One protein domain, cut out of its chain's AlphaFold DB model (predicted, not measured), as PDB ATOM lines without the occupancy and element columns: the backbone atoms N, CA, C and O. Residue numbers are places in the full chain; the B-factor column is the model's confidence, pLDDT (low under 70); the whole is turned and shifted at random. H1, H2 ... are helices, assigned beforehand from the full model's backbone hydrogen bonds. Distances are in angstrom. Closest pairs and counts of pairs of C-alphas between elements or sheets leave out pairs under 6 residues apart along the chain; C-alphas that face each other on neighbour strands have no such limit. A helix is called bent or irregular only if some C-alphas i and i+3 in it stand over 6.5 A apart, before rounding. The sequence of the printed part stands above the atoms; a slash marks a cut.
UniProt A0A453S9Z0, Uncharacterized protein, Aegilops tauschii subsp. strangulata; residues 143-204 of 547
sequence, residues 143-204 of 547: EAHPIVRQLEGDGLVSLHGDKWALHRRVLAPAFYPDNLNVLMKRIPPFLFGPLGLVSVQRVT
ATOM      1  N   GLU A 143     124.250 201.022 152.547       66.38
ATOM      2  CA  GLU A 143     125.249 200.936 151.486       66.38
ATOM      3  C   GLU A 143     126.538 201.639 151.941       66.38
ATOM      4  O   GLU A 143     126.550 202.815 152.326       66.38
ATOM      5  N   ALA A 144     127.637 200.886 151.927       65.81
ATOM      6  CA  ALA A 144     128.954 201.398 152.253       65.81
ATOM      7  C   ALA A 144     129.388 202.459 151.227       65.81
ATOM      8  O   ALA A 144     129.117 202.346 150.032       65.81
ATOM      9  N   HIS A 145     130.111 203.488 151.681       67.19
ATOM     10  CA  HIS A 145     130.695 204.485 150.779       67.19
ATOM     11  C   HIS A 145     131.560 203.776 149.715       67.19
ATOM     12  O   HIS A 145     132.272 202.850 150.101       67.19
ATOM     13  N   PRO A 146     131.579 204.185 148.428       69.31
ATOM     14  CA  PRO A 146     132.202 203.400 147.354       69.31
ATOM     15  C   PRO A 146     133.636 202.920 147.630       69.31
ATOM     16  O   PRO A 146     133.959 201.774 147.347       69.31
ATOM     17  N   ILE A 147     134.462 203.748 148.280       72.81
ATOM     18  CA  ILE A 147     135.831 203.398 148.717       72.81
ATOM     19  C   ILE A 147     135.845 202.221 149.714       72.81
ATOM     20  O   ILE A 147     136.702 201.348 149.644       72.81
ATOM     21  N   VAL A 148     134.888 202.183 150.646       69.38
ATOM     22  CA  VAL A 148     134.731 201.090 151.618       69.38
ATOM     23  C   VAL A 148     134.189 199.844 150.920       69.38
ATOM     24  O   VAL A 148     134.733 198.764 151.117       69.38
ATOM     25  N   ARG A 149     133.203 199.993 150.024       71.38
ATOM     26  CA  ARG A 149     132.686 198.885 149.202       71.38
ATOM     27  C   ARG A 149     133.773 198.261 148.310       71.38
ATOM     28  O   ARG A 149     133.779 197.054 148.115       71.38
ATOM     29  N   GLN A 150     134.726 199.057 147.821       74.88
ATOM     30  CA  GLN A 150     135.879 198.579 147.052       74.88
ATOM     31  C   GLN A 150     136.884 197.771 147.899       74.88
ATOM     32  O   GLN A 150     137.581 196.921 147.353       74.88
ATOM     33  N   LEU A 151     136.940 198.002 149.218       74.62
ATOM     34  CA  LEU A 151     137.765 197.239 150.163       74.62
ATOM     35  C   LEU A 151     137.045 195.992 150.711       74.62
ATOM     36  O   LEU A 151     137.673 194.957 150.908       74.62
ATOM     37  N   GLU A 152     135.738 196.087 150.968       68.25
ATOM     38  CA  GLU A 152     134.898 194.981 151.458       68.25
ATOM     39  C   GLU A 152     134.522 193.972 150.357       68.25
ATOM     40  O   GLU A 152     134.223 192.813 150.657       68.25
ATOM     41  N   GLY A 153     134.519 194.411 149.093       70.50
ATOM     42  CA  GLY A 153     134.001 193.654 147.954       70.50
ATOM     43  C   GLY A 153     132.495 193.385 148.061       70.50
ATOM     44  O   GLY A 153     131.778 194.007 148.846       70.50
ATOM     45  N   ASP A 154     132.001 192.401 147.309       70.56
ATOM     46  CA  ASP A 154     130.637 191.875 147.476       70.56
ATOM     47  C   ASP A 154     130.576 190.867 148.653       70.56
ATOM     48  O   ASP A 154     130.164 189.712 148.525       70.56
ATOM     49  N   GLY A 155     131.033 191.308 149.830       72.44
ATOM     50  CA  GLY A 155     131.008 190.542 151.077       72.44
ATOM     51  C   GLY A 155     129.622 190.487 151.738       72.44
ATOM     52  O   GLY A 155     128.711 191.244 151.408       72.44
ATOM     53  N   LEU A 156     129.449 189.626 152.750       77.25
ATOM     54  CA  LEU A 156     128.163 189.443 153.461       77.25
ATOM     55  C   LEU A 156     127.646 190.715 154.179       77.25
ATOM     56  O   LEU A 156     126.477 190.773 154.569       77.25
ATOM     57  N   VAL A 157     128.506 191.717 154.373       72.94
ATOM     58  CA  VAL A 157     128.150 193.044 154.907       72.94
ATOM     59  C   VAL A 157     127.466 193.903 153.836       72.94
ATOM     60  O   VAL A 157     126.473 194.566 154.126       72.94
ATOM     61  N   SER A 158     127.976 193.839 152.606       70.44
ATOM     62  CA  SER A 158     127.675 194.749 151.494       70.44
ATOM     63  C   SER A 158     126.669 194.147 150.488       70.44
ATOM     64  O   SER A 158     126.061 194.871 149.699       70.44
ATOM     65  N   LEU A 159     126.438 192.828 150.535       78.75
ATOM     66  CA  LEU A 159     125.413 192.126 149.753       78.75
ATOM     67  C   LEU A 159     123.977 192.440 150.207       78.75
ATOM     68  O   LEU A 159     123.687 192.602 151.393       78.75
ATOM     69  N   HIS A 160     123.065 192.434 149.233       73.75
ATOM     70  CA  HIS A 160     121.637 192.727 149.381       73.75
ATOM     71  C   HIS A 160     120.770 191.598 148.780       73.75
ATOM     72  O   HIS A 160     121.275 190.756 148.033       73.75
ATOM     73  N   GLY A 161     119.471 191.588 149.105       79.31
ATOM     74  CA  GLY A 161     118.471 190.678 148.524       79.31
ATOM     75  C   GLY A 161     118.812 189.187 148.636       79.31
ATOM     76  O   GLY A 161     119.440 188.739 149.600       79.31
ATOM     77  N   ASP A 162     118.427 188.416 147.622       83.12
ATOM     78  CA  ASP A 162     118.568 186.954 147.602       83.12
ATOM     79  C   ASP A 162     120.028 186.494 147.621       83.12
ATOM     80  O   ASP A 162     120.352 185.485 148.246       83.12
ATOM     81  N   LYS A 163     120.944 187.278 147.030       83.00
ATOM     82  CA  LYS A 163     122.392 187.025 147.120       83.00
ATOM     83  C   LYS A 163     122.864 187.041 148.575       83.00
ATOM     84  O   LYS A 163     123.608 186.155 148.995       83.00
ATOM     85  N   TRP A 164     122.386 187.996 149.378       85.44
ATOM     86  CA  TRP A 164     122.672 188.018 150.813       85.44
ATOM     87  C   TRP A 164     122.044 186.830 151.552       85.44
ATOM     88  O   TRP A 164     122.704 186.214 152.392       85.44
ATOM     89  N   ALA A 165     120.789 186.493 151.240       85.38
ATOM     90  CA  ALA A 165     120.087 185.373 151.865       85.38
ATOM     91  C   ALA A 165     120.794 184.033 151.593       85.38
ATOM     92  O   ALA A 165     121.040 183.266 152.526       85.38
ATOM     93  N   LEU A 166     121.208 183.795 150.343       89.44
ATOM     94  CA  LEU A 166     121.988 182.632 149.920       89.44
ATOM     95  C   LEU A 166     123.334 182.561 150.649       89.44
ATOM     96  O   LEU A 166     123.622 181.556 151.302       89.44
ATOM     97  N   HIS A 167     124.133 183.634 150.614       88.12
ATOM     98  CA  HIS A 167     125.440 183.657 151.279       88.12
ATOM     99  C   HIS A 167     125.301 183.438 152.794       88.12
ATOM    100  O   HIS A 167     126.098 182.712 153.390       88.12
ATOM    101  N   ARG A 168     124.257 183.985 153.436       89.25
ATOM    102  CA  ARG A 168     123.992 183.722 154.857       89.25
ATOM    103  C   ARG A 168     123.555 182.284 155.122       89.25
ATOM    104  O   ARG A 168     123.999 181.720 156.119       89.25
ATOM    105  N   ARG A 169     122.724 181.683 154.261       91.50
ATOM    106  CA  ARG A 169     122.284 180.280 154.386       91.50
ATOM    107  C   ARG A 169     123.463 179.310 154.292       91.50
ATOM    108  O   ARG A 169     123.520 178.370 155.078       91.50
ATOM    109  N   VAL A 170     124.412 179.568 153.390       92.19
ATOM    110  CA  VAL A 170     125.641 178.767 153.232       92.19
ATOM    111  C   VAL A 170     126.601 178.949 154.414       92.19
ATOM    112  O   VAL A 170     127.189 177.977 154.880       92.19
ATOM    113  N   LEU A 171     126.750 180.171 154.939       90.69
ATOM    114  CA  LEU A 171     127.700 180.459 156.022       90.69
ATOM    115  C   LEU A 171     127.178 180.123 157.430       90.69
ATOM    116  O   LEU A 171     127.983 179.832 158.312       90.69
ATOM    117  N   ALA A 172     125.863 180.152 157.675       91.56
ATOM    118  CA  ALA A 172     125.298 179.958 159.016       91.56
ATOM    119  C   ALA A 172     125.708 178.637 159.714       91.56
ATOM    120  O   ALA A 172     126.058 178.710 160.895       91.56
ATOM    121  N   PRO A 173     125.760 177.465 159.040       92.56
ATOM    122  CA  PRO A 173     126.194 176.209 159.661       92.56
ATOM    123  C   PRO A 173     127.609 176.245 160.252       92.56
ATOM    124  O   PRO A 173     127.867 175.590 161.262       92.56
ATOM    125  N   ALA A 174     128.530 177.038 159.690       89.25
ATOM    126  CA  ALA A 174     129.892 177.166 160.221       89.25
ATOM    127  C   ALA A 174     129.929 177.784 161.634       89.25
ATOM    128  O   ALA A 174     130.869 177.546 162.391       89.25
ATOM    129  N   PHE A 175     128.882 178.524 162.014       89.69
ATOM    130  CA  PHE A 175     128.718 179.152 163.327       89.69
ATOM    131  C   PHE A 175     127.784 178.364 164.265       89.69
ATOM    132  O   PHE A 175     127.370 178.884 165.302       89.69
ATOM    133  N   TYR A 176     127.439 177.115 163.935       92.94
ATOM    134  CA  TYR A 176     126.686 176.242 164.842       92.94
ATOM    135  C   TYR A 176     127.556 175.778 166.027       92.94
ATOM    136  O   TYR A 176     128.780 175.683 165.883       92.94
ATOM    137  N   PRO A 177     126.961 175.464 167.200       91.38
ATOM    138  CA  PRO A 177     127.709 175.185 168.429       91.38
ATOM    139  C   PRO A 177     128.781 174.103 168.289       91.38
ATOM    140  O   PRO A 177     129.863 174.250 168.848       91.38
ATOM    141  N   ASP A 178     128.530 173.043 167.525       91.62
ATOM    142  CA  ASP A 178     129.476 171.935 167.357       91.62
ATOM    143  C   ASP A 178     130.703 172.329 166.524       91.62
ATOM    144  O   ASP A 178     131.836 172.021 166.901       91.62
ATOM    145  N   ASN A 179     130.498 173.120 165.469       89.69
ATOM    146  CA  ASN A 179     131.578 173.680 164.653       89.69
ATOM    147  C   ASN A 179     132.383 174.730 165.437       89.69
ATOM    148  O   ASN A 179     133.617 174.710 165.419       89.69
ATOM    149  N   LEU A 180     131.710 175.569 166.234       89.25
ATOM    150  CA  LEU A 180     132.364 176.475 167.184       89.25
ATOM    151  C   LEU A 180     133.164 175.712 168.253       89.25
ATOM    152  O   LEU A 180     134.283 176.105 168.571       89.25
ATOM    153  N   ASN A 181     132.652 174.590 168.767       87.50
ATOM    154  CA  ASN A 181     133.359 173.731 169.723       87.50
ATOM    155  C   ASN A 181     134.618 173.086 169.115       87.50
ATOM    156  O   ASN A 181     135.591 172.862 169.837       87.50
ATOM    157  N   VAL A 182     134.627 172.774 167.814       88.75
ATOM    158  CA  VAL A 182     135.834 172.318 167.099       88.75
ATOM    159  C   VAL A 182     136.828 173.469 166.931       88.75
ATOM    160  O   VAL A 182     138.008 173.299 167.242       88.75
ATOM    161  N   LEU A 183     136.362 174.656 166.528       87.69
ATOM    162  CA  LEU A 183     137.202 175.849 166.396       87.69
ATOM    163  C   LEU A 183     137.849 176.244 167.735       87.69
ATOM    164  O   LEU A 183     139.063 176.417 167.800       87.69
ATOM    165  N   MET A 184     137.080 176.301 168.826       82.56
ATOM    166  CA  MET A 184     137.578 176.645 170.167       82.56
ATOM    167  C   MET A 184     138.652 175.682 170.692       82.56
ATOM    168  O   MET A 184     139.534 176.114 171.426       82.56
ATOM    169  N   LYS A 185     138.617 174.399 170.307       83.38
ATOM    170  CA  LYS A 185     139.677 173.423 170.634       83.38
ATOM    171  C   LYS A 185     140.959 173.637 169.819       83.38
ATOM    172  O   LYS A 185     142.005 173.122 170.204       83.38
ATOM    173  N   ARG A 186     140.871 174.344 168.687       83.50
ATOM    174  CA  ARG A 186     141.965 174.576 167.731       83.50
ATOM    175  C   ARG A 186     142.586 175.973 167.846       83.50
ATOM    176  O   ARG A 186     143.714 176.151 167.397       83.50
ATOM    177  N   ILE A 187     141.900 176.940 168.464       81.94
ATOM    178  CA  ILE A 187     142.474 178.238 168.855       81.94
ATOM    179  C   ILE A 187     143.520 177.995 169.962       81.94
ATOM    180  O   ILE A 187     143.147 177.530 171.042       81.94
ATOM    181  N   PRO A 188     144.816 178.299 169.748       79.69
ATOM    182  CA  PRO A 188     145.840 178.054 170.757       79.69
ATOM    183  C   PRO A 188     145.635 178.900 172.022       79.69
ATOM    184  O   PRO A 188     145.265 180.074 171.919       79.69
ATOM    185  N   PRO A 189     145.953 178.374 173.222       68.19
ATOM    186  CA  PRO A 189     145.746 179.095 174.477       68.19
ATOM    187  C   PRO A 189     146.547 180.401 174.577       68.19
ATOM    188  O   PRO A 189     146.140 181.282 175.323       68.19
ATOM    189  N   PHE A 190     147.629 180.576 173.806       69.94
ATOM    190  CA  PHE A 190     148.404 181.823 173.789       69.94
ATOM    191  C   PHE A 190     147.675 183.009 173.132       69.94
ATOM    192  O   PHE A 190     148.007 184.152 173.435       69.94
ATOM    193  N   LEU A 191     146.672 182.773 172.271       65.69
ATOM    194  CA  LEU A 191     145.834 183.855 171.728       65.69
ATOM    195  C   LEU A 191     144.889 184.431 172.795       65.69
ATOM    196  O   LEU A 191     144.501 185.595 172.726       65.69
ATOM    197  N   PHE A 192     144.583 183.648 173.833       63.00
ATOM    198  CA  PHE A 192     143.978 184.135 175.065       63.00
ATOM    199  C   PHE A 192     145.096 184.528 176.042       63.00
ATOM    200  O   PHE A 192     145.434 183.770 176.952       63.00
ATOM    201  N   GLY A 193     145.678 185.719 175.841       54.72
ATOM    202  CA  GLY A 193     146.773 186.250 176.667       54.72
ATOM    203  C   GLY A 193     146.511 186.144 178.184       54.72
ATOM    204  O   GLY A 193     145.356 186.046 178.599       54.72
ATOM    205  N   PRO A 194     147.557 186.181 179.036       55.00
ATOM    206  CA  PRO A 194     147.637 185.476 180.330       55.00
ATOM    207  C   PRO A 194     146.490 185.677 181.345       55.00
ATOM    208  O   PRO A 194     146.287 184.831 182.214       55.00
ATOM    209  N   LEU A 195     145.694 186.740 181.220       52.91
ATOM    210  CA  LEU A 195     144.459 186.962 181.982       52.91
ATOM    211  C   LEU A 195     143.324 185.965 181.642       52.91
ATOM    212  O   LEU A 195     142.454 185.724 182.479       52.91
ATOM    213  N   GLY A 196     143.316 185.364 180.446       45.16
ATOM    214  CA  GLY A 196     142.245 184.472 179.981       45.16
ATOM    215  C   GLY A 196     142.206 183.101 180.670       45.16
ATOM    216  O   GLY A 196     141.123 182.554 180.904       45.16
ATOM    217  N   LEU A 197     143.368 182.557 181.051       40.84
ATOM    218  CA  LEU A 197     143.493 181.192 181.586       40.84
ATOM    219  C   LEU A 197     142.723 180.984 182.907       40.84
ATOM    220  O   LEU A 197     142.181 179.906 183.159       40.84
ATOM    221  N   VAL A 198     142.639 182.028 183.737       47.19
ATOM    222  CA  VAL A 198     142.074 181.973 185.098       47.19
ATOM    223  C   VAL A 198     140.558 181.719 185.097       47.19
ATOM    224  O   VAL A 198     140.026 181.110 186.029       47.19
ATOM    225  N   SER A 199     139.850 182.149 184.049       42.91
ATOM    226  CA  SER A 199     138.381 182.096 183.986       42.91
ATOM    227  C   SER A 199     137.849 180.715 183.591       42.91
ATOM    228  O   SER A 199     136.941 180.187 184.242       42.91
ATOM    229  N   VAL A 200     138.441 180.083 182.571       45.97
ATOM    230  CA  VAL A 200     137.974 178.791 182.022       45.97
ATOM    231  C   VAL A 200     138.038 177.673 183.074       45.97
ATOM    232  O   VAL A 200     137.148 176.821 183.163       45.97
ATOM    233  N   GLN A 201     139.058 177.703 183.938       42.00
ATOM    234  CA  GLN A 201     139.279 176.673 184.955       42.00
ATOM    235  C   GLN A 201     138.353 176.794 186.186       42.00
ATOM    236  O   GLN A 201     138.190 175.824 186.930       42.00
ATOM    237  N   ARG A 202     137.687 177.946 186.390       37.69
ATOM    238  CA  ARG A 202     136.645 178.104 187.426       37.69
ATOM    239  C   ARG A 202     135.301 177.532 186.970       37.69
ATOM    240  O   ARG A 202     134.717 176.719 187.687       37.69
ATOM    241  N   VAL A 203     134.850 177.890 185.763       46.47
ATOM    242  CA  VAL A 203     133.560 177.439 185.196       46.47
ATOM    243  C   VAL A 203     133.502 175.908 185.098       46.47
ATOM    244  O   VAL A 203     132.529 175.278 185.516       46.47
ATOM    245  N   THR A 204     134.584 175.287 184.626       45.12
ATOM    246  CA  THR A 204     134.696 173.821 184.516       45.12
ATOM    247  C   THR A 204     134.735 173.109 185.876       45.12
ATOM    248  O   THR A 204     134.141 172.037 186.015       45.12
TER     249      THR A 204
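This is residues 143 to 204 of the 547 residues of an uncharacterized protein of Aegilops tauschii subsp. strangulata (UniProt A0A453S9Z0). Four separate helices are strung along the chain as a wide, open U: H2 and H3 follow each other end to end as its base, and H1 at one end and H4 at the other stand off to the same side of that base. No two helices clearly touch, and the space between the two ends of the U is empty. The printed part has 62 residues with four named helices in the order H1, H2, H3, H4 and no named strand, and its class is all helix. It is extended, with a radius of gyration of the C-alphas of 17.6 A, and its C-alphas span 45 by 26 by 17 A.

H1, residues 146 to 152, touches no helix. A short link of 8 residues joins it to H2, residues 161 to 175, and the two are apart. A tight link of 1 residue joins H2 to H3, residues 177 to 186. H2 and H3 are close but not clearly touching, with 2 pairs of C-alphas within 8 A; the closest C-alphas are those of Ala 174 and Leu 180, 7.4 A apart. Their lines stand at a steep tilt of 59 degrees, and they run the same way. A short link of 10 residues joins H3 to H4, residues 197 to 204, and these two are apart. H1 and H3, H1 and H4, and H2 and H4 are apart as well. In H1 and H3 every O i to N i+4 pair is within hydrogen-bond range, while in H2 it is 8 of 11 and in H4 2 of 4.

H1 begins at C-alpha 146, at (132.202, 203.400, 147.354), and measures 9.7 A from Pro 146 to Glu 152. H2, the longest helix with 15 residues, runs from Gly 161, whose C-alpha is at (118.471, 190.678, 148.524), to Phe 175, 21.4 A in all. It is irregular, but only just: C-alphas 170 and 173 are 6.9 A apart. H3 measures 14.3 A from Pro 177 to Arg 186. H4 measures 11.8 A and ends at C-alpha 204, at (134.696, 173.821, 184.516). It is neither bent nor irregular, but only just: C-alphas 197 and 200 are 6.0 A apart.

The two C-alphas farthest apart, those of Pro 146 and Arg 202, are 47.6 A apart, and the outline is elongated. The printed part has no cut, and no link is long. Residues 176 to 182, of which 177 to 182 belong to H3, stand free, as do residues 190 to 196 and residues 198 to 204 of H4. The mean pLDDT of the printed part is 73.5; 22 residues are under 70, namely residues 143 to 146, 148, 152 and 189 to 204, and the mean of H4 is 44.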